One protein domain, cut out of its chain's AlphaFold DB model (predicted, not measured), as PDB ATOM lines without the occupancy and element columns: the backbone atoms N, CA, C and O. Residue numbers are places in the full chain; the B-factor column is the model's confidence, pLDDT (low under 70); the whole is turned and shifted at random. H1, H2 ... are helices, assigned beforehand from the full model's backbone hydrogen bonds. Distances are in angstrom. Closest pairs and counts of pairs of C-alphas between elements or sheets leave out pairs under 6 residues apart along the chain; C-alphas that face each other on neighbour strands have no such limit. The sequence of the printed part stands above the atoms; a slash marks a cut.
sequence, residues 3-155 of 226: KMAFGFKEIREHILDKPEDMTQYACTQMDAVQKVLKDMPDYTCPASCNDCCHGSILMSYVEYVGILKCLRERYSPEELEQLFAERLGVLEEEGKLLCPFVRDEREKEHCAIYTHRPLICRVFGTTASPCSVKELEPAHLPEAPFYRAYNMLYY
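What this domain is: This is residues 3 to 155 of the 226 residues of an uncharacterized protein of Dethiobacter alkaliphilus AHT 1 (UniProt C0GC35). Two helices, H2 and H6, lie side by side along one side of the domain and run opposite ways, and H3 starts at them and runs off about perpendicular to both. H4 follows just past the end of H3, and three long loop stretches make up much of the rest, with the short H5 between two of them. The printed part has 153 residues, with six named helices, H1 to H6 in order, and no named strand. The class is all helix, though just 63 residues are in named elements. It is compact, with a radius of gyration of the C-alphas of 16.0 A and spans of 43 by 38 by 25 A.

How they stand to each other: H1, residues 12 to 15, is close to but not clearly touching H4, residues 77 to 87; their closest C-alphas, Arg 12 and Glu 81, are 7.2 A apart. H2, residues 20 to 37, touches H3, residues 61 to 74, with residues 22 to 30 alone, about perpendicular at 79 degrees; the closest C-alphas, Ala 26 and Val 62, are 5.0 A apart. H2 touches H6, residues 143 to 154, with residues 29 to 37 alone, at a shallow tilt of 1 degrees, opposite ways; the closest C-alphas, Val 33 and Ala 149, are 5.0 A apart. H3 and H6 touch only at their ends, the closest C-alphas being Val 62 and Leu 153 at 5.8 A. H5, residues 119 to 122, is close to but not clearly touching H6, with C-alphas 119 and 150 closest at 7.4 A. In H2, H3, H4 and H6 every O i to N i+4 pair is within hydrogen-bond range; H1 and H5 are too short for such a pair.

Where its parts are: H1 begins at C-alpha 12 (22.339, 95.635, -82.651). H2 is 25.6 A long, H3 20.1 A, H4 15.2 A and H6 16.2 A, ending at C-alpha 154 (0.756, 89.424, -71.781).

The domain as a whole: The C-alphas farthest apart, Pro 19 and Lys 134, are 45.1 A apart. The printed part has no cut; the links H2 to H3, H4 to H5 and H5 to H6 are long. Mean pLDDT of the printed part is 84.4, with 21 residues under 70, among them 9 to 14 and 104 to 109.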
ATOM      1  N   LYS A   3      23.666  77.165 -87.158       85.19
ATOM      2  CA  LYS A   3      23.175  78.509 -86.849       85.19
ATOM      3  C   LYS A   3      22.193  78.911 -87.938       85.19
ATOM      4  O   LYS A   3      22.442  78.598 -89.103       85.19
ATOM      5  N   MET A   4      21.105  79.569 -87.567       83.69
ATOM      6  CA  MET A   4      20.195  80.182 -88.528       83.69
ATOM      7  C   MET A   4      20.974  81.152 -89.417       83.69
ATOM      8  O   MET A   4      21.833  81.898 -88.935       83.69
ATOM      9  N   ALA A   5      20.690  81.122 -90.717       73.00
ATOM     10  CA  ALA A   5      21.305  82.011 -91.691       73.00
ATOM     11  C   ALA A   5      20.683  83.412 -91.575       73.00
ATOM     12  O   ALA A   5      19.848  83.793 -92.382       73.00
ATOM     13  N   PHE A   6      21.060  84.156 -90.533       71.88
ATOM     14  CA  PHE A   6      20.527  85.488 -90.255       71.88
ATOM     15  C   PHE A   6      21.629  86.458 -89.803       71.88
ATOM     16  O   PHE A   6      22.536  86.090 -89.044       71.88
ATOM     17  N   GLY A   7      21.559  87.705 -90.277       69.62
ATOM     18  CA  GLY A   7      22.527  88.778 -90.035       69.62
ATOM     19  C   GLY A   7      22.435  89.387 -88.634       69.62
ATOM     20  O   GLY A   7      22.162  90.570 -88.469       69.62
ATOM     21  N   PHE A   8      22.715  88.607 -87.582       70.38
ATOM     22  CA  PHE A   8      22.583  89.062 -86.184       70.38
ATOM     23  C   PHE A   8      23.438  90.293 -85.812       70.38
ATOM     24  O   PHE A   8      23.213  90.902 -84.771       70.38
ATOM     25  N   LYS A   9      24.412  90.682 -86.645       64.31
ATOM     26  CA  LYS A   9      25.212  91.896 -86.436       64.31
ATOM     27  C   LYS A   9      24.421  93.179 -86.732       64.31
ATOM     28  O   LYS A   9      24.617  94.172 -86.039       64.31
ATOM     29  N   GLU A  10      23.512  93.147 -87.707       65.94
ATOM     30  CA  GLU A  10      22.667  94.294 -88.084       65.94
ATOM     31  C   GLU A  10      21.567  94.572 -87.047       65.94
ATOM     32  O   GLU A  10      21.101  95.697 -86.903       65.94
ATOM     33  N   ILE A  11      21.214  93.563 -86.248       67.19
ATOM     34  CA  ILE A  11      20.207  93.653 -85.186       67.19
ATOM     35  C   ILE A  11      20.560  94.702 -84.111       67.19
ATOM     36  O   ILE A  11      19.678  95.339 -83.529       67.19
ATOM     37  N   ARG A  12      21.854  94.876 -83.816       67.31
ATOM     38  CA  ARG A  12      22.339  95.635 -82.651       67.31
ATOM     39  C   ARG A  12      21.789  97.060 -82.591       67.31
ATOM     40  O   ARG A  12      21.392  97.501 -81.513       67.31
ATOM     41  N   GLU A  13      21.793  97.764 -83.720       65.56
ATOM     42  CA  GLU A  13      21.461  99.194 -83.782       65.56
ATOM     43  C   GLU A  13      19.983  99.470 -83.461       65.56
ATOM     44  O   GLU A  13      19.646 100.562 -83.015       65.56
ATOM     45  N   HIS A  14      19.113  98.467 -83.611       68.62
ATOM     46  CA  HIS A  14      17.663  98.619 -83.462       68.62
ATOM     47  C   HIS A  14      17.104  98.035 -82.159       68.62
ATOM     48  O   HIS A  14      16.031  98.432 -81.693       68.62
ATOM     49  N   ILE A  15      17.827  97.101 -81.540       77.44
ATOM     50  CA  ILE A  15      17.283  96.327 -80.419       77.44
ATOM     51  C   ILE A  15      17.684  96.863 -79.063       77.44
ATOM     52  O   ILE A  15      16.865  96.883 -78.145       77.44
ATOM     53  N   LEU A  16      18.930  97.301 -78.913       77.00
ATOM     54  CA  LEU A  16      19.411  97.712 -77.598       77.00
ATOM     55  C   LEU A  16      18.794  99.049 -77.158       77.00
ATOM     56  O   LEU A  16      18.570  99.248 -75.965       77.00
ATOM     57  N   ASP A  17      18.431  99.925 -78.090       80.00
ATOM     58  CA  ASP A  17      17.895 101.250 -77.778       80.00
ATOM     59  C   ASP A  17      16.367 101.290 -77.854       80.00
ATOM     60  O   ASP A  17      15.756 101.883 -78.743       80.00
ATOM     61  N   LYS A  18      15.732 100.644 -76.872       85.69
ATOM     62  CA  LYS A  18      14.281 100.728 -76.692       85.69
ATOM     63  C   LYS A  18      13.836 102.094 -76.174       85.69
ATOM     64  O   LYS A  18      14.503 102.643 -75.296       85.69
ATOM     65  N   PRO A  19      12.689 102.611 -76.664       88.69
ATOM     66  CA  PRO A  19      11.993 103.727 -76.046       88.69
ATOM     67  C   PRO A  19      11.925 103.589 -74.520       88.69
ATOM     68  O   PRO A  19      11.670 102.508 -73.975       88.69
ATOM     69  N   GLU A  20      12.205 104.693 -73.829       90.00
ATOM     70  CA  GLU A  20      12.310 104.721 -72.368       90.00
ATOM     71  C   GLU A  20      10.978 104.367 -71.696       90.00
ATOM     72  O   GLU A  20      10.957 103.659 -70.696       90.00
ATOM     73  N   ASP A  21       9.857 104.798 -72.270       92.69
ATOM     74  CA  ASP A  21       8.509 104.492 -71.791       92.69
ATOM     75  C   ASP A  21       8.205 102.987 -71.838       92.69
ATOM     76  O   ASP A  21       7.732 102.422 -70.850       92.69
ATOM     77  N   MET A  22       8.549 102.319 -72.939       91.44
ATOM     78  CA  MET A  22       8.412 100.869 -73.082       91.44
ATOM     79  C   MET A  22       9.336 100.119 -72.118       91.44
ATOM     80  O   MET A  22       8.920  99.153 -71.475       91.44
ATOM     81  N   THR A  23      10.576 100.588 -71.967       92.38
ATOM     82  CA  THR A  23      11.538 100.016 -71.015       92.38
ATOM     83  C   THR A  23      11.034 100.151 -69.576       92.38
ATOM     84  O   THR A  23      11.048  99.181 -68.814       92.38
ATOM     85  N   GLN A  24      10.536 101.330 -69.203       94.69
ATOM     86  CA  GLN A  24       9.985 101.610 -67.879       94.69
ATOM     87  C   GLN A  24       8.719 100.790 -67.609       94.69
ATOM     88  O   GLN A  24       8.558 100.251 -66.507       94.69
ATOM     89  N   TYR A  25       7.833 100.662 -68.600       94.81
ATOM     90  CA  TYR A  25       6.657  99.801 -68.515       94.81
ATOM     91  C   TYR A  25       7.068  98.354 -68.239       94.81
ATOM     92  O   TYR A  25       6.583  97.754 -67.276       94.81
ATOM     93  N   ALA A  26       8.027  97.826 -69.004       95.12
ATOM     94  CA  ALA A  26       8.485  96.457 -68.835       95.12
ATOM     95  C   ALA A  26       9.080  96.201 -67.446       95.12
ATOM     96  O   ALA A  26       8.719  95.224 -66.790       95.12
ATOM     97  N   CYS A  27       9.911  97.117 -66.941       93.94
ATOM     98  CA  CYS A  27      10.441  97.032 -65.575       93.94
ATOM     99  C   CYS A  27       9.326  97.016 -64.530       93.94
ATOM    100  O   CYS A  27       9.336  96.197 -63.616       93.94
ATOM    101  N   THR A  28       8.338  97.898 -64.693       95.56
ATOM    102  CA  THR A  28       7.211  98.011 -63.763       95.56
ATOM    103  C   THR A  28       6.412  96.710 -63.702       95.56
ATOM    104  O   THR A  28       6.086  96.251 -62.606       95.56
ATOM    105  N   GLN A  29       6.139  96.086 -64.853       95.69
ATOM    106  CA  GLN A  29       5.442  94.799 -64.900       95.69
ATOM    107  C   GLN A  29       6.289  93.668 -64.311       95.69
ATOM    108  O   GLN A  29       5.791  92.912 -63.478       95.69
ATOM    109  N   MET A  30       7.575  93.587 -64.664       93.81
ATOM    110  CA  MET A  30       8.492  92.572 -64.130       93.81
ATOM    111  C   MET A  30       8.604  92.652 -62.598       93.81
ATOM    112  O   MET A  30       8.520  91.626 -61.919       93.81
ATOM    113  N   ASP A  31       8.706  93.855 -62.032       93.81
ATOM    114  CA  ASP A  31       8.715  94.077 -60.581       93.81
ATOM    115  C   ASP A  31       7.383  93.692 -59.929       93.81
ATOM    116  O   ASP A  31       7.338  93.142 -58.823       93.81
ATOM    117  N   ALA A  32       6.270  94.003 -60.590       94.44
ATOM    118  CA  ALA A  32       4.946  93.671 -60.091       94.44
ATOM    119  C   ALA A  32       4.711  92.149 -60.106       94.44
ATOM    120  O   ALA A  32       4.204  91.605 -59.121       94.44
ATOM    121  N   VAL A  33       5.173  91.448 -61.144       93.69
ATOM    122  CA  VAL A  33       5.211  89.979 -61.197       93.69
ATOM    123  C   VAL A  33       6.053  89.421 -60.057       93.69
ATOM    124  O   VAL A  33       5.570  88.570 -59.312       93.69
ATOM    125  N   GLN A  34       7.270  89.930 -59.837       90.56
ATOM    126  CA  GLN A  34       8.110  89.478 -58.721       90.56
ATOM    127  C   GLN A  34       7.402  89.617 -57.367       90.56
ATOM    128  O   GLN A  34       7.517  88.731 -56.524       90.56
ATOM    129  N   LYS A  35       6.624  90.688 -57.160       92.75
ATOM    130  CA  LYS A  35       5.819  90.864 -55.939       92.75
ATOM    131  C   LYS A  35       4.708  89.821 -55.817       92.75
ATOM    132  O   LYS A  35       4.501  89.317 -54.718       92.75
ATOM    133  N   VAL A  36       4.010  89.493 -56.909       92.19
ATOM    134  CA  VAL A  36       2.962  88.450 -56.918       92.19
ATOM    135  C   VAL A  36       3.552  87.075 -56.615       92.19
ATOM    136  O   VAL A  36       2.935  86.286 -55.903       92.19
ATOM    137  N   LEU A  37       4.753  86.800 -57.124       88.56
ATOM    138  CA  LEU A  37       5.405  85.500 -56.995       88.56
ATOM    139  C   LEU A  37       6.311  85.367 -55.764       88.56
ATOM    140  O   LEU A  37       6.854  84.292 -55.540       88.56
ATOM    141  N   LYS A  38       6.473  86.429 -54.965       87.19
ATOM    142  CA  LYS A  38       7.446  86.503 -53.863       87.19
ATOM    143  C   LYS A  38       7.341  85.345 -52.865       87.19
ATOM    144  O   LYS A  38       8.363  84.881 -52.370       87.19
ATOM    145  N   ASP A  39       6.117  84.920 -52.566       83.12
ATOM    146  CA  ASP A  39       5.840  83.880 -51.572       83.12
ATOM    147  C   ASP A  39       5.665  82.489 -52.207       83.12
ATOM    148  O   ASP A  39       5.385  81.515 -51.506       83.12
ATOM    149  N   MET A  40       5.807  82.377 -53.534       80.81
ATOM    150  CA  MET A  40       5.790  81.079 -54.199       80.81
ATOM    151  C   MET A  40       7.124  80.355 -53.999       80.81
ATOM    152  O   MET A  40       8.167  81.004 -53.881       80.81
ATOM    153  N   PRO A  41       7.123  79.011 -54.008       69.38
ATOM    154  CA  PRO A  41       8.359  78.248 -54.087       69.38
ATOM    155  C   PRO A  41       9.151  78.678 -55.328       69.38
ATOM    156  O   PRO A  41       8.715  78.459 -56.456       69.38
ATOM    157  N   ASP A  42      10.305  79.315 -55.125       67.00
ATOM    158  CA  ASP A  42      11.203  79.657 -56.223       67.00
ATOM    159  C   ASP A  42      11.988  78.402 -56.600       67.00
ATOM    160  O   ASP A  42      12.846  77.936 -55.842       67.00
ATOM    161  N   TYR A  43      11.684  77.819 -57.760       69.00
ATOM    162  CA  TYR A  43      12.492  76.715 -58.254       69.00
ATOM    163  C   TYR A  43      13.878  77.237 -58.627       69.00
ATOM    164  O   TYR A  43      14.045  78.130 -59.466       69.00
ATOM    165  N   THR A  44      14.903  76.665 -58.005       72.94
ATOM    166  CA  THR A  44      16.290  76.936 -58.371       72.94
ATOM    167  C   THR A  44      16.809  75.816 -59.248       72.94
ATOM    168  O   THR A  44      16.531  74.647 -58.991       72.94
ATOM    169  N   CYS A  45      17.549  76.164 -60.305       70.62
ATOM    170  CA  CYS A  45      18.151  75.148 -61.159       70.62
ATOM    171  C   CYS A  45      19.148  74.325 -60.319       70.62
ATOM    172  O   CYS A  45      20.078  74.914 -59.756       70.62
ATOM    173  N   PRO A  46      18.982  72.995 -60.225       69.31
ATOM    174  CA  PRO A  46      19.926  72.140 -59.528       69.31
ATOM    175  C   PRO A  46      21.296  72.190 -60.204       69.31
ATOM    176  O   PRO A  46      21.423  72.477 -61.401       69.31
ATOM    177  N   ALA A  47      22.334  71.846 -59.442       64.38
ATOM    178  CA  ALA A  47      23.637  71.567 -60.028       64.38
ATOM    179  C   ALA A  47      23.474  70.463 -61.083       64.38
ATOM    180  O   ALA A  47      22.767  69.491 -60.826       64.38
ATOM    181  N   SER A  48      24.095  70.618 -62.257       65.06
ATOM    182  CA  SER A  48      24.018  69.703 -63.418       65.06
ATOM    183  C   SER A  48      22.684  69.572 -64.177       65.06
ATOM    184  O   SER A  48      22.590  68.715 -65.048       65.06
ATOM    185  N   CYS A  49      21.674  70.415 -63.921       72.81
ATOM    186  CA  CYS A  49      20.421  70.399 -64.688       72.81
ATOM    187  C   CYS A  49      20.190  71.714 -65.445       72.81
ATOM    188  O   CYS A  49      19.861  72.742 -64.843       72.81
ATOM    189  N   ASN A  50      20.279  71.649 -66.771       76.94
ATOM    190  CA  ASN A  50      19.964  72.724 -67.714       76.94
ATOM    191  C   ASN A  50      18.984  72.269 -68.818       76.94
ATOM    192  O   ASN A  50      18.760  73.032 -69.750       76.94
ATOM    193  N   ASP A  51      18.354  71.091 -68.700       80.25
ATOM    194  CA  ASP A  51      17.467  70.494 -69.719       80.25
ATOM    195  C   ASP A  51      16.431  71.474 -70.290       80.25
ATOM    196  O   ASP A  51      16.181  71.497 -71.490       80.25
ATOM    197  N   CYS A  52      15.830  72.323 -69.448       79.62
ATOM    198  CA  CYS A  52      14.832  73.284 -69.915       79.62
ATOM    199  C   CYS A  52      15.416  74.388 -70.808       79.62
ATOM    200  O   CYS A  52      14.678  74.976 -71.592       79.62
ATOM    201  N   CYS A  53      16.719  74.661 -70.723       82.81
ATOM    202  CA  CYS A  53      17.425  75.594 -71.601       82.81
ATOM    203  C   CYS A  53      17.715  75.000 -72.993       82.81
ATOM    204  O   CYS A  53      17.969  75.772 -73.921       82.81
ATOM    205  N   HIS A  54      17.630  73.671 -73.144       82.81
ATOM    206  CA  HIS A  54      17.789  72.907 -74.393       82.81
ATOM    207  C   HIS A  54      16.455  72.764 -75.148       82.81
ATOM    208  O   HIS A  54      15.973  71.694 -75.525       82.81
ATOM    209  N   GLY A  55      15.777  73.895 -75.290       74.25
ATOM    210  CA  GLY A  55      14.502  74.006 -75.968       74.25
ATOM    211  C   GLY A  55      14.070  75.456 -75.969       74.25
ATOM    212  O   GLY A  55      14.348  76.189 -75.021       74.25
ATOM    213  N   SER A  56      13.394  75.887 -77.033       81.44
ATOM    214  CA  SER A  56      13.056  77.298 -77.184       81.44
ATOM    215  C   SER A  56      12.238  77.786 -75.981       81.44
ATOM    216  O   SER A  56      11.119  77.313 -75.756       81.44
ATOM    217  N   ILE A  57      12.828  78.683 -75.189       90.75
ATOM    218  CA  ILE A  57      12.199  79.292 -74.017       90.75
ATOM    219  C   ILE A  57      11.306  80.412 -74.506       90.75
ATOM    220  O   ILE A  57      11.798  81.429 -74.980       90.75
ATOM    221  N   LEU A  58      10.007  80.209 -74.374       94.19
ATOM    222  CA  LEU A  58       9.018  81.202 -74.731       94.19
ATOM    223  C   LEU A  58       8.945  82.305 -73.670       94.19
ATOM    224  O   LEU A  58       9.126  82.052 -72.479       94.19
ATOM    225  N   MET A  59       8.753  83.540 -74.115       97.00
ATOM    226  CA  MET A  59       8.587  84.695 -73.240       97.00
ATOM    227  C   MET A  59       7.693  85.731 -73.902       97.00
ATOM    228  O   MET A  59       7.575  85.763 -75.134       97.00
ATOM    229  N   SER A  60       7.111  86.604 -73.088       97.81
ATOM    230  CA  SER A  60       6.346  87.738 -73.589       97.81
ATOM    231  C   SER A  60       7.271  88.842 -74.101       97.81
ATOM    232  O   SER A  60       8.456  88.914 -73.755       97.81
ATOM    233  N   TYR A  61       6.712  89.764 -74.883       97.19
ATOM    234  CA  TYR A  61       7.448  90.948 -75.322       97.19
ATOM    235  C   TYR A  61       7.915  91.821 -74.139       97.19
ATOM    236  O   TYR A  61       9.013  92.378 -74.161       97.19
ATOM    237  N   VAL A  62       7.126  91.881 -73.059       97.19
ATOM    238  CA  VAL A  62       7.482  92.587 -71.816       97.19
ATOM    239  C   VAL A  62       8.737  91.989 -71.184       97.19
ATOM    240  O   VAL A  62       9.654  92.715 -70.795       97.19
ATOM    241  N   GLU A  63       8.798  90.662 -71.102       97.56
ATOM    242  CA  GLU A  63       9.952  89.958 -70.548       97.56
ATOM    243  C   GLU A  63      11.190  90.156 -71.414       97.56
ATOM    244  O   GLU A  63      12.264  90.443 -70.888       97.56
ATOM    245  N   TYR A  64      11.033  90.070 -72.736       97.06
ATOM    246  CA  TYR A  64      12.097  90.331 -73.697       97.06
ATOM    247  C   TYR A  64      12.712  91.732 -73.515       97.06
ATOM    248  O   TYR A  64      13.929  91.848 -73.350       97.06
ATOM    249  N   VAL A  65      11.892  92.788 -73.427       95.94
ATOM    250  CA  VAL A  65      12.374  94.162 -73.172       95.94
ATOM    251  C   VAL A  65      13.060  94.274 -71.803       95.94
ATOM    252  O   VAL A  65      14.129  94.882 -71.688       95.94
ATOM    253  N   GLY A  66      12.496  93.656 -70.759       95.69
ATOM    254  CA  GLY A  66      13.114  93.622 -69.427       95.69
ATOM    255  C   GLY A  66      14.478  92.916 -69.421       95.69
ATOM    256  O   GLY A  66      15.427  93.377 -68.776       95.69
ATOM    257  N   ILE A  67      14.610  91.832 -70.186       95.50
ATOM    258  CA  ILE A  67      15.865  91.101 -70.376       95.50
ATOM    259  C   ILE A  67      16.886  91.967 -71.117       95.50
ATOM    260  O   ILE A  67      18.032  92.039 -70.672       95.50
ATOM    261  N   LEU A  68      16.495  92.670 -72.185       94.44
ATOM    262  CA  LEU A  68      17.390  93.587 -72.904       94.44
ATOM    263  C   LEU A  68      17.969  94.666 -71.988       94.44
ATOM    264  O   LEU A  68      19.174  94.921 -72.026       94.44
ATOM    265  N   LYS A  69      17.144  95.265 -71.122       93.44
ATOM    266  CA  LYS A  69      17.631  96.223 -70.121       93.44
ATOM    267  C   LYS A  69      18.654  95.583 -69.181       93.44
ATOM    268  O   LYS A  69      19.741  96.128 -69.011       93.44
ATOM    269  N   CYS A  70      18.335  94.420 -68.612       93.06
ATOM    270  CA  CYS A  70      19.248  93.673 -67.739       93.06
ATOM    271  C   CYS A  70      20.597  93.394 -68.425       93.06
ATOM    272  O   CYS A  70      21.653  93.531 -67.808       93.06
ATOM    273  N   LEU A  71      20.572  93.018 -69.705       92.75
ATOM    274  CA  LEU A  71      21.773  92.778 -70.497       92.75
ATOM    275  C   LEU A  71      22.605  94.061 -70.663       92.75
ATOM    276  O   LEU A  71      23.803  94.040 -70.388       92.75
ATOM    277  N   ARG A  72      21.976  95.188 -71.014       91.44
ATOM    278  CA  ARG A  72      22.648  96.498 -71.162       91.44
ATOM    279  C   ARG A  72      23.283  97.014 -69.876       91.44
ATOM    280  O   ARG A  72      24.291  97.704 -69.926       91.44
ATOM    281  N   GLU A  73      22.694  96.700 -68.729       91.88
ATOM    282  CA  GLU A  73      23.234  97.104 -67.427       91.88
ATOM    283  C   GLU A  73      24.421  96.246 -66.978       91.88
ATOM    284  O   GLU A  73      25.214  96.681 -66.142       91.88
ATOM    285  N   ARG A  74      24.538  95.018 -67.496       91.38
ATOM    286  CA  ARG A  74      25.536  94.032 -67.052       91.38
ATOM    287  C   ARG A  74      26.738  93.897 -67.967       91.38
ATOM    288  O   ARG A  74      27.794  93.500 -67.486       91.38
ATOM    289  N   TYR A  75      26.562  94.159 -69.254       91.06
ATOM    290  CA  TYR A  75      27.569  93.916 -70.275       91.06
ATOM    291  C   TYR A  75      27.862  95.201 -71.039       91.06
ATOM    292  O   TYR A  75      26.970  96.012 -71.299       91.06
ATOM    293  N   SER A  76      29.119  95.361 -71.433       90.94
ATOM    294  CA  SER A  76      29.516  96.365 -72.415       90.94
ATOM    295  C   SER A  76      28.871  96.089 -73.783       90.94
ATOM    296  O   SER A  76      28.495  94.949 -74.080       90.94
ATOM    297  N   PRO A  77      28.753  97.108 -74.654       87.19
ATOM    298  CA  PRO A  77      28.264  96.910 -76.016       87.19
ATOM    299  C   PRO A  77      29.039  95.839 -76.795       87.19
ATOM    300  O   PRO A  77      28.433  95.081 -77.551       87.19
ATOM    301  N   GLU A  78      30.355  95.742 -76.592       88.00
ATOM    302  CA  GLU A  78      31.220  94.749 -77.234       88.00
ATOM    303  C   GLU A  78      30.934  93.325 -76.732       88.00
ATOM    304  O   GLU A  78      30.849  92.394 -77.531       88.00
ATOM    305  N   GLU A  79      30.730  93.148 -75.421       90.81
ATOM    306  CA  GLU A  79      30.351  91.851 -74.841       90.81
ATOM    307  C   GLU A  79      28.962  91.400 -75.308       90.81
ATOM    308  O   GLU A  79      28.758  90.212 -75.560       90.81
ATOM    309  N   LEU A  80      28.008  92.328 -75.447       88.94
ATOM    310  CA  LEU A  80      26.685  92.021 -75.998       88.94
ATOM    311  C   LEU A  80      26.754  91.640 -77.471       88.94
ATOM    312  O   LEU A  80      26.107  90.678 -77.877       88.94
ATOM    313  N   GLU A  81      27.549  92.361 -78.263       85.31
ATOM    314  CA  GLU A  81      27.771  92.019 -79.668       85.31
ATOM    315  C   GLU A  81      28.366  90.619 -79.793       85.31
ATOM    316  O   GLU A  81      27.866  89.811 -80.576       85.31
ATOM    317  N   GLN A  82      29.375  90.299 -78.982       87.75
ATOM    318  CA  GLN A  82      29.965  88.968 -78.966       87.75
ATOM    319  C   GLN A  82      28.944  87.903 -78.540       87.75
ATOM    320  O   GLN A  82      28.797  86.892 -79.229       87.75
ATOM    321  N   LEU A  83      28.194  88.142 -77.460       88.62
ATOM    322  CA  LEU A  83      27.148  87.231 -76.993       88.62
ATOM    323  C   LEU A  83      26.131  86.945 -78.103       88.62
ATOM    324  O   LEU A  83      25.820  85.786 -78.371       88.62
ATOM    325  N   PHE A  84      25.630  87.983 -78.769       88.31
ATOM    326  CA  PHE A  84      24.631  87.843 -79.823       88.31
ATOM    327  C   PHE A  84      25.196  87.172 -81.076       88.31
ATOM    328  O   PHE A  84      24.562  86.281 -81.649       88.31
ATOM    329  N   ALA A  85      26.415  87.531 -81.471       85.69
ATOM    330  CA  ALA A  85      27.102  86.919 -82.599       85.69
ATOM    331  C   ALA A  85      27.397  85.429 -82.369       85.69
ATOM    332  O   ALA A  85      27.357  84.650 -83.323       85.69
ATOM    333  N   GLU A  86      27.665  85.007 -81.137       87.81
ATOM    334  CA  GLU A  86      27.993  83.614 -80.828       87.81
ATOM    335  C   GLU A  86      26.761  82.759 -80.515       87.81
ATOM    336  O   GLU A  86      26.739  81.582 -80.874       87.81
ATOM    337  N   ARG A  87      25.752  83.326 -79.842       89.88
ATOM    338  CA  ARG A  87      24.685  82.538 -79.204       89.88
ATOM    339  C   ARG A  87      23.310  82.653 -79.849       89.88
ATOM    340  O   ARG A  87      22.549  81.700 -79.722       89.88
ATOM    341  N   LEU A  88      22.983  83.751 -80.537       89.88
ATOM    342  CA  LEU A  88      21.657  83.879 -81.152       89.88
ATOM    343  C   LEU A  88      21.503  82.989 -82.384       89.88
ATOM    344  O   LEU A  88      22.432  82.843 -83.176       89.88
ATOM    345  N   GLY A  89      20.322  82.410 -82.562       89.44
ATOM    346  CA  GLY A  89      19.954  81.556 -83.686       89.44
ATOM    347  C   GLY A  89      20.689  80.218 -83.712       89.44
ATOM    348  O   GLY A  89      20.754  79.575 -84.760       89.44
ATOM    349  N   VAL A  90      21.302  79.807 -82.602       90.69
ATOM    350  CA  VAL A  90      21.993  78.521 -82.516       90.69
ATOM    351  C   VAL A  90      20.964  77.398 -82.389       90.69
ATOM    352  O   VAL A  90      20.095  77.424 -81.521       90.69
ATOM    353  N   LEU A  91      21.083  76.401 -83.268       89.25
ATOM    354  CA  LEU A  91      20.189  75.253 -83.354       89.25
ATOM    355  C   LEU A  91      20.854  73.975 -82.839       89.25
ATOM    356  O   LEU A  91      22.013  73.669 -83.164       89.25
ATOM    357  N   GLU A  92      20.072  73.206 -82.092       87.69
ATOM    358  CA  GLU A  92      20.385  71.841 -81.668       87.69
ATOM    359  C   GLU A  92      20.185  70.830 -82.813       87.69
ATOM    360  O   GLU A  92      19.751  71.191 -83.912       87.69
ATOM    361  N   GLU A  93      20.542  69.560 -82.591       78.81
ATOM    362  CA  GLU A  93      20.505  68.521 -83.637       78.81
ATOM    363  C   GLU A  93      19.092  68.308 -84.208       78.81
ATOM    364  O   GLU A  93      18.945  68.074 -85.410       78.81
ATOM    365  N   GLU A  94      18.055  68.503 -83.391       79.38
ATOM    366  CA  GLU A  94      16.641  68.421 -83.774       79.38
ATOM    367  C   GLU A  94      16.079  69.730 -84.361       79.38
ATOM    368  O   GLU A  94      14.870  69.841 -84.561       79.38
ATOM    369  N   GLY A  95      16.921  70.738 -84.614       80.88
ATOM    370  CA  GLY A  95      16.495  72.025 -85.179       80.88
ATOM    371  C   GLY A  95      15.788  72.954 -84.185       80.88
ATOM    372  O   GLY A  95      15.166  73.932 -84.591       80.88
ATOM    373  N   LYS A  96      15.873  72.667 -82.883       84.62
ATOM    374  CA  LYS A  96      15.351  73.538 -81.821       84.62
ATOM    375  C   LYS A  96      16.326  74.672 -81.529       84.62
ATOM    376  O   LYS A  96      17.535  74.469 -81.591       84.62
ATOM    377  N   LEU A  97      15.796  75.839 -81.165       89.88
ATOM    378  CA  LEU A  97      16.605  76.956 -80.680       89.88
ATOM    379  C   LEU A  97      17.175  76.636 -79.301       89.88
ATOM    380  O   LEU A  97      16.420  76.341 -78.368       89.88
ATOM    381  N   LEU A  98      18.495  76.750 -79.180       90.88
ATOM    382  CA  LEU A  98      19.171  76.752 -77.893       90.88
ATOM    383  C   LEU A  98      18.994  78.124 -77.240       90.88
ATOM    384  O   LEU A  98      19.217  79.148 -77.882       90.88
ATOM    385  N   CYS A  99      18.649  78.157 -75.951       91.69
ATOM    386  CA  CYS A  99      18.568  79.419 -75.219       91.69
ATOM    387  C   CYS A  99      19.919  80.165 -75.267       91.69
ATOM    388  O   CYS A  99      20.923  79.628 -74.789       91.69
ATOM    389  N   PRO A 100      19.972  81.427 -75.736       91.81
ATOM    390  CA  PRO A 100      21.237  82.141 -75.918       91.81
ATOM    391  C   PRO A 100      21.935  82.493 -74.597       91.81
ATOM    392  O   PRO A 100      23.100  82.892 -74.582       91.81
ATOM    393  N   PHE A 101      21.233  82.349 -73.472       92.12
ATOM    394  CA  PHE A 101      21.730  82.699 -72.146       92.12
ATOM    395  C   PHE A 101      22.245  81.510 -71.342       92.12
ATOM    396  O   PHE A 101      22.738  81.730 -70.231       92.12
ATOM    397  N   VAL A 102      22.126  80.284 -71.861       88.38
ATOM    398  CA  VAL A 102      22.607  79.087 -71.169       88.38
ATOM    399  C   VAL A 102      24.128  79.130 -70.985       88.38
ATOM    400  O   VAL A 102      24.879  79.601 -71.843       88.38
ATOM    401  N   ARG A 103      24.591  78.678 -69.820       82.62
ATOM    402  CA  ARG A 103      25.999  78.603 -69.422       82.62
ATOM    403  C   ARG A 103      26.277  77.219 -68.843       82.62
ATOM    404  O   ARG A 103      26.266  77.055 -67.626       82.62
ATOM    405  N   ASP A 104      26.542  76.264 -69.730       67.69
ATOM    406  CA  ASP A 104      26.687  74.829 -69.417       67.69
ATOM    407  C   ASP A 104      27.803  74.515 -68.406       67.69
ATOM    408  O   ASP A 104      27.781  73.488 -67.739       67.69
ATOM    409  N   GLU A 105      28.777  75.412 -68.264       61.84
ATOM    410  CA  GLU A 105      29.964  75.211 -67.427       61.84
ATOM    411  C   GLU A 105      29.779  75.622 -65.955       61.84
ATOM    412  O   GLU A 105      30.730  75.562 -65.173       61.84
ATOM    413  N   ARG A 106      28.595  76.096 -65.546       59.38
ATOM    414  CA  ARG A 106      28.380  76.561 -64.166       59.38
ATOM    415  C   ARG A 106      27.887  75.440 -63.256       59.38
ATOM    416  O   ARG A 106      27.110  74.592 -63.654       59.38
ATOM    417  N   GLU A 107      28.293  75.460 -61.987       56.00
ATOM    418  CA  GLU A 107      27.752  74.534 -60.977       56.00
ATOM    419  C   GLU A 107      26.382  74.991 -60.436       56.00
ATOM    420  O   GLU A 107      25.606  74.171 -59.946       56.00
ATOM    421  N   LYS A 108      26.073  76.296 -60.514       57.34
ATOM    422  CA  LYS A 108      24.804  76.938 -60.112       57.34
ATOM    423  C   LYS A 108      24.508  78.127 -61.031       57.34
ATOM    424  O   LYS A 108      25.435  78.743 -61.548       57.34
ATOM    425  N   GLU A 109      23.230  78.480 -61.187       67.56
ATOM    426  CA  GLU A 109      22.786  79.610 -62.024       67.56
ATOM    427  C   GLU A 109      23.319  79.520 -63.466       67.56
ATOM    428  O   GLU A 109      24.040  80.399 -63.952       67.56
ATOM    429  N   HIS A 110      22.929  78.447 -64.161       74.94
ATOM    430  CA  HIS A 110      23.284  78.111 -65.554       74.94
ATOM    431  C   HIS A 110      22.804  79.129 -66.602       74.94
ATOM    432  O   HIS A 110      22.748  78.813 -67.783       74.94
ATOM    433  N   CYS A 111      22.405  80.337 -66.202       85.31
ATOM    434  CA  CYS A 111      21.820  81.335 -67.082       85.31
ATOM    435  C   CYS A 111      22.426  82.723 -66.840       85.31
ATOM    436  O   CYS A 111      22.451  83.225 -65.715       85.31
ATOM    437  N   ALA A 112      22.868  83.386 -67.911       86.81
ATOM    438  CA  ALA A 112      23.414  84.747 -67.881       86.81
ATOM    439  C   ALA A 112      22.426  85.794 -67.323       86.81
ATOM    440  O   ALA A 112      22.836  86.843 -66.814       86.81
ATOM    441  N   ILE A 113      21.130  85.492 -67.406       90.06
ATOM    442  CA  ILE A 113      20.021  86.348 -66.980       90.06
ATOM    443  C   ILE A 113      19.231  85.725 -65.826       90.06
ATOM    444  O   ILE A 113      18.064  86.041 -65.667       90.06
ATOM    445  N   TYR A 114      19.831  84.848 -65.011       86.56
ATOM    446  CA  TYR A 114      19.110  84.026 -64.025       86.56
ATOM    447  C   TYR A 114      18.071  84.785 -63.173       86.56
ATOM    448  O   TYR A 114      16.924  84.360 -63.066       86.56
ATOM    449  N   THR A 115      18.421  85.955 -62.631       84.81
ATOM    450  CA  THR A 115      17.499  86.785 -61.825       84.81
ATOM    451  C   THR A 115      16.345  87.398 -62.635       84.81
ATOM    452  O   THR A 115      15.301  87.719 -62.073       84.81
ATOM    453  N   HIS A 116      16.523  87.535 -63.949       90.69
ATOM    454  CA  HIS A 116      15.576  88.075 -64.930       90.69
ATOM    455  C   HIS A 116      15.027  86.987 -65.864       90.69
ATOM    456  O   HIS A 116      14.532  87.292 -66.944       90.69
ATOM    457  N   ARG A 117      15.136  85.711 -65.473       90.31
ATOM    458  CA  ARG A 117      14.612  84.598 -66.265       90.31
ATOM    459  C   ARG A 117      13.106  84.774 -66.519       90.31
ATOM    460  O   ARG A 117      12.408  85.192 -65.579       90.31
ATOM    461  N   PRO A 118      12.622  84.408 -67.720       93.19
ATOM    462  CA  PRO A 118      11.201  84.418 -68.038       93.19
ATOM    463  C   PRO A 118      10.350  83.640 -67.031       93.19
ATOM    464  O   PRO A 118      10.831  82.732 -66.344       93.19
ATOM    465  N   LEU A 119       9.066  83.963 -66.967       92.44
ATOM    466  CA  LEU A 119       8.069  83.373 -66.094       92.44
ATOM    467  C   LEU A 119       7.977  81.865 -66.317       92.44
ATOM    468  O   LEU A 119       7.983  81.115 -65.340       92.44
ATOM    469  N   ILE A 120       7.999  81.406 -67.574       89.69
ATOM    470  CA  ILE A 120       7.996  79.970 -67.882       89.69
ATOM    471  C   ILE A 120       9.205  79.256 -67.264       89.69
ATOM    472  O   ILE A 120       9.082  78.135 -66.771       89.69
ATOM    473  N   CYS A 121      10.363  79.926 -67.176       88.12
ATOM    474  CA  CYS A 121      11.552  79.346 -66.557       88.12
ATOM    475  C   CYS A 121      11.389  79.098 -65.053       88.12
ATOM    476  O   CYS A 121      12.135  78.302 -64.487       88.12
ATOM    477  N   ARG A 122      10.437  79.778 -64.408       86.19
ATOM    478  CA  ARG A 122      10.121  79.630 -62.979       86.19
ATOM    479  C   ARG A 122       9.137  78.488 -62.714       86.19
ATOM    480  O   ARG A 122       8.925  78.138 -61.559       86.19
ATOM    481  N   VAL A 123       8.550  77.916 -63.767       84.12
ATOM    482  CA  VAL A 123       7.605  76.789 -63.697       84.12
ATOM    483  C   VAL A 123       8.312  75.441 -63.796       84.12
ATOM    484  O   VAL A 123       7.806  74.446 -63.273       84.12
ATOM    485  N   PHE A 124       9.472  75.374 -64.452       82.44
ATOM    486  CA  PHE A 124      10.243  74.133 -64.518       82.44
ATOM    487  C   PHE A 124      10.584  73.629 -63.117       82.44
ATOM    488  O   PHE A 124      10.873  74.421 -62.228       82.44
ATOM    489  N   GLY A 125      10.517  72.313 -62.920       77.31
ATOM    490  CA  GLY A 125      10.726  71.686 -61.615       77.31
ATOM    491  C   GLY A 125       9.552  71.821 -60.641       77.31
ATOM    492  O   GLY A 125       9.669  71.423 -59.483       77.31
ATOM    493  N   THR A 126       8.412  72.345 -61.095       82.25
ATOM    494  CA  THR A 126       7.148  72.314 -60.347       82.25
ATOM    495  C   THR A 126       6.246  71.182 -60.833       82.25
ATOM    496  O   THR A 126       6.521  70.538 -61.845       82.25
ATOM    497  N   THR A 127       5.121  70.958 -60.156       83.12
ATOM    498  CA  THR A 127       4.103  69.982 -60.576       83.12
ATOM    499  C   THR A 127       3.530  70.252 -61.970       83.12
ATOM    500  O   THR A 127       3.031  69.322 -62.596       83.12
ATOM    501  N   ALA A 128       3.599  71.490 -62.470       81.75
ATOM    502  CA  ALA A 128       3.136  71.838 -63.815       81.75
ATOM    503  C   ALA A 128       4.155  71.484 -64.914       81.75
ATOM    504  O   ALA A 128       3.779  71.277 -66.065       81.75
ATOM    505  N   SER A 129       5.444  71.395 -64.574       81.81
ATOM    506  CA  SER A 129       6.504  70.996 -65.503       81.81
ATOM    507  C   SER A 129       7.611  70.253 -64.745       81.81
ATOM    508  O   SER A 129       8.654  70.837 -64.426       81.81
ATOM    509  N   PRO A 130       7.373  68.979 -64.377       76.06
ATOM    510  CA  PRO A 130       8.306  68.217 -63.561       76.06
ATOM    511  C   PRO A 130       9.605  67.958 -64.325       76.06
ATOM    512  O   PRO A 130       9.602  67.677 -65.524       76.06
ATOM    513  N   CYS A 131      10.726  68.049 -63.615       75.44
ATOM    514  CA  CYS A 131      12.031  67.741 -64.180       75.44
ATOM    515  C   CYS A 131      12.226  66.218 -64.294       75.44
ATOM    516  O   CYS A 131      11.712  65.448 -63.485       75.44
ATOM    517  N   SER A 132      12.998  65.787 -65.291       73.69
ATOM    518  CA  SER A 132      13.419  64.394 -65.505       73.69
ATOM    519  C   SER A 132      14.411  63.891 -64.441       73.69
ATOM    520  O   SER A 132      14.612  62.680 -64.295       73.69
ATOM    521  N   VAL A 133      15.044  64.805 -63.697       74.31
ATOM    522  CA  VAL A 133      16.034  64.497 -62.661       74.31
ATOM    523  C   VAL A 133      15.351  63.800 -61.484       74.31
ATOM    524  O   VAL A 133      14.582  64.399 -60.738       74.31
ATOM    525  N   LYS A 134      15.680  62.517 -61.297       66.56
ATOM    526  CA  LYS A 134      15.042  61.604 -60.328       66.56
ATOM    527  C   LYS A 134      15.116  62.040 -58.862       66.56
ATOM    528  O   LYS A 134      14.372  61.514 -58.048       66.56
ATOM    529  N   GLU A 135      16.037  62.933 -58.522       70.38
ATOM    530  CA  GLU A 135      16.290  63.380 -57.147       70.38
ATOM    531  C   GLU A 135      15.498  64.645 -56.775       70.38
ATOM    532  O   GLU A 135      15.624  65.144 -55.657       70.38
ATOM    533  N   LEU A 136      14.684  65.173 -57.695       69.88
ATOM    534  CA  LEU A 136      13.886  66.376 -57.478       69.88
ATOM    535  C   LEU A 136      12.415  66.024 -57.293       69.88
ATOM    536  O   LEU A 136      11.738  65.610 -58.230       69.88
ATOM    537  N   GLU A 137      11.909  66.275 -56.091       77.62
ATOM    538  CA  GLU A 137      10.471  66.305 -55.836       77.62
ATOM    539  C   GLU A 137       9.892  67.622 -56.377       77.62
ATOM    540  O   GLU A 137      10.330  68.696 -55.945       77.62
ATOM    541  N   PRO A 138       8.928  67.585 -57.317       79.75
ATOM    542  CA  PRO A 138       8.376  68.800 -57.895       79.75
ATOM    543  C   PRO A 138       7.668  69.658 -56.844       79.75
ATOM    544  O   PRO A 138       6.789  69.186 -56.119       79.75
ATOM    545  N   ALA A 139       7.996  70.949 -56.794       79.81
ATOM    546  CA  ALA A 139       7.288  71.882 -55.923       79.81
ATOM    547  C   ALA A 139       5.849  72.102 -56.421       79.81
ATOM    548  O   ALA A 139       5.601  72.179 -57.625       79.81
ATOM    549  N   HIS A 140       4.885  72.244 -55.511       83.44
ATOM    550  CA  HIS A 140       3.529  72.621 -55.903       83.44
ATOM    551  C   HIS A 140       3.510  74.056 -56.446       83.44
ATOM    552  O   HIS A 140       3.991  74.972 -55.775       83.44
ATOM    553  N   LEU A 141       2.930  74.248 -57.634       81.50
ATOM    554  CA  LEU A 141       2.704  75.565 -58.226       81.50
ATOM    555  C   LEU A 141       1.250  76.003 -57.996       81.50
ATOM    556  O   LEU A 141       0.343  75.394 -58.568       81.50
ATOM    557  N   PRO A 142       0.998  77.063 -57.211       84.81
ATOM    558  CA  PRO A 142      -0.341  77.619 -57.104       84.81
ATOM    559  C   PRO A 142      -0.726  78.311 -58.423       84.81
ATOM    560  O   PRO A 142      -0.102  79.292 -58.827       84.81
ATOM    561  N   GLU A 143      -1.775  77.826 -59.088       86.06
ATOM    562  CA  GLU A 143      -2.187  78.327 -60.409       86.06
ATOM    563  C   GLU A 143      -2.609  79.803 -60.389       86.06
ATOM    564  O   GLU A 143      -2.237  80.574 -61.269       86.06
ATOM    565  N   ALA A 144      -3.359  80.228 -59.369       90.81
ATOM    566  CA  ALA A 144      -3.909  81.581 -59.296       90.81
ATOM    567  C   ALA A 144      -2.846  82.705 -59.351       90.81
ATOM    568  O   ALA A 144      -2.980  83.602 -60.188       90.81
ATOM    569  N   PRO A 145      -1.786  82.711 -58.513       90.69
ATOM    570  CA  PRO A 145      -0.726  83.713 -58.628       90.69
ATOM    571  C   PRO A 145       0.071  83.585 -59.931       90.69
ATOM    572  O   PRO A 145       0.479  84.612 -60.471       90.69
ATOM    573  N   PHE A 146       0.243  82.371 -60.467       90.75
ATOM    574  CA  PHE A 146       0.908  82.170 -61.752       90.75
ATOM    575  C   PHE A 146       0.138  82.830 -62.904       90.75
ATOM    576  O   PHE A 146       0.701  83.667 -63.604       90.75
ATOM    577  N   TYR A 147      -1.157  82.540 -63.059       92.62
ATOM    578  CA  TYR A 147      -1.983  83.156 -64.104       92.62
ATOM    579  C   TYR A 147      -2.135  84.664 -63.914       92.62
ATOM    580  O   TYR A 147      -2.188  85.409 -64.889       92.62
ATOM    581  N   ARG A 148      -2.150  85.146 -62.666       94.31
ATOM    582  CA  ARG A 148      -2.108  86.587 -62.401       94.31
ATOM    583  C   ARG A 148      -0.817  87.214 -62.930       94.31
ATOM    584  O   ARG A 148      -0.890  88.249 -63.582       94.31
ATOM    585  N   ALA A 149       0.337  86.605 -62.656       94.69
ATOM    586  CA  ALA A 149       1.622  87.070 -63.174       94.69
ATOM    587  C   ALA A 149       1.695  86.985 -64.702       94.69
ATOM    588  O   ALA A 149       2.140  87.936 -65.336       94.69
ATOM    589  N   TYR A 150       1.206  85.889 -65.287       95.06
ATOM    590  CA  TYR A 150       1.082  85.736 -66.734       95.06
ATOM    591  C   TYR A 150       0.264  86.893 -67.319       95.06
ATOM    592  O   TYR A 150       0.749  87.628 -68.170       95.06
ATOM    593  N   ASN A 151      -0.929  87.159 -66.786       95.56
ATOM    594  CA  ASN A 151      -1.784  88.204 -67.340       95.56
ATOM    595  C   ASN A 151      -1.123  89.591 -67.347       95.56
ATOM    596  O   ASN A 151      -1.312  90.345 -68.292       95.56
ATOM    597  N   MET A 152      -0.301  89.899 -66.342       96.00
ATOM    598  CA  MET A 152       0.433  91.168 -66.251       96.00
ATOM    599  C   MET A 152       1.537  91.325 -67.310       96.00
ATOM    600  O   MET A 152       1.937  92.444 -67.616       96.00
ATOM    601  N   LEU A 153       2.051  90.220 -67.855       96.81
ATOM    602  CA  LEU A 153       3.112  90.221 -68.870       96.81
ATOM    603  C   LEU A 153       2.578  90.180 -70.300       96.81
ATOM    604  O   LEU A 153       3.317  90.524 -71.224       96.81
ATOM    605  N   TYR A 154       1.340  89.723 -70.474       96.12
ATOM    606  CA  TYR A 154       0.756  89.424 -71.781       96.12
ATOM    607  C   TYR A 154      -0.472  90.267 -72.123       96.12
ATOM    608  O   TYR A 154      -0.869  90.277 -73.287       96.12
ATOM    609  N   TYR A 155      -1.074  90.966 -71.159       94.88
ATOM    610  CA  TYR A 155      -2.266  91.778 -71.386       94.88
ATOM    611  C   TYR A 155      -2.171  93.146 -70.714       94.88
ATOM    612  O   TYR A 155      -1.600  93.311 -69.636       94.88
TER     613      TYR A 155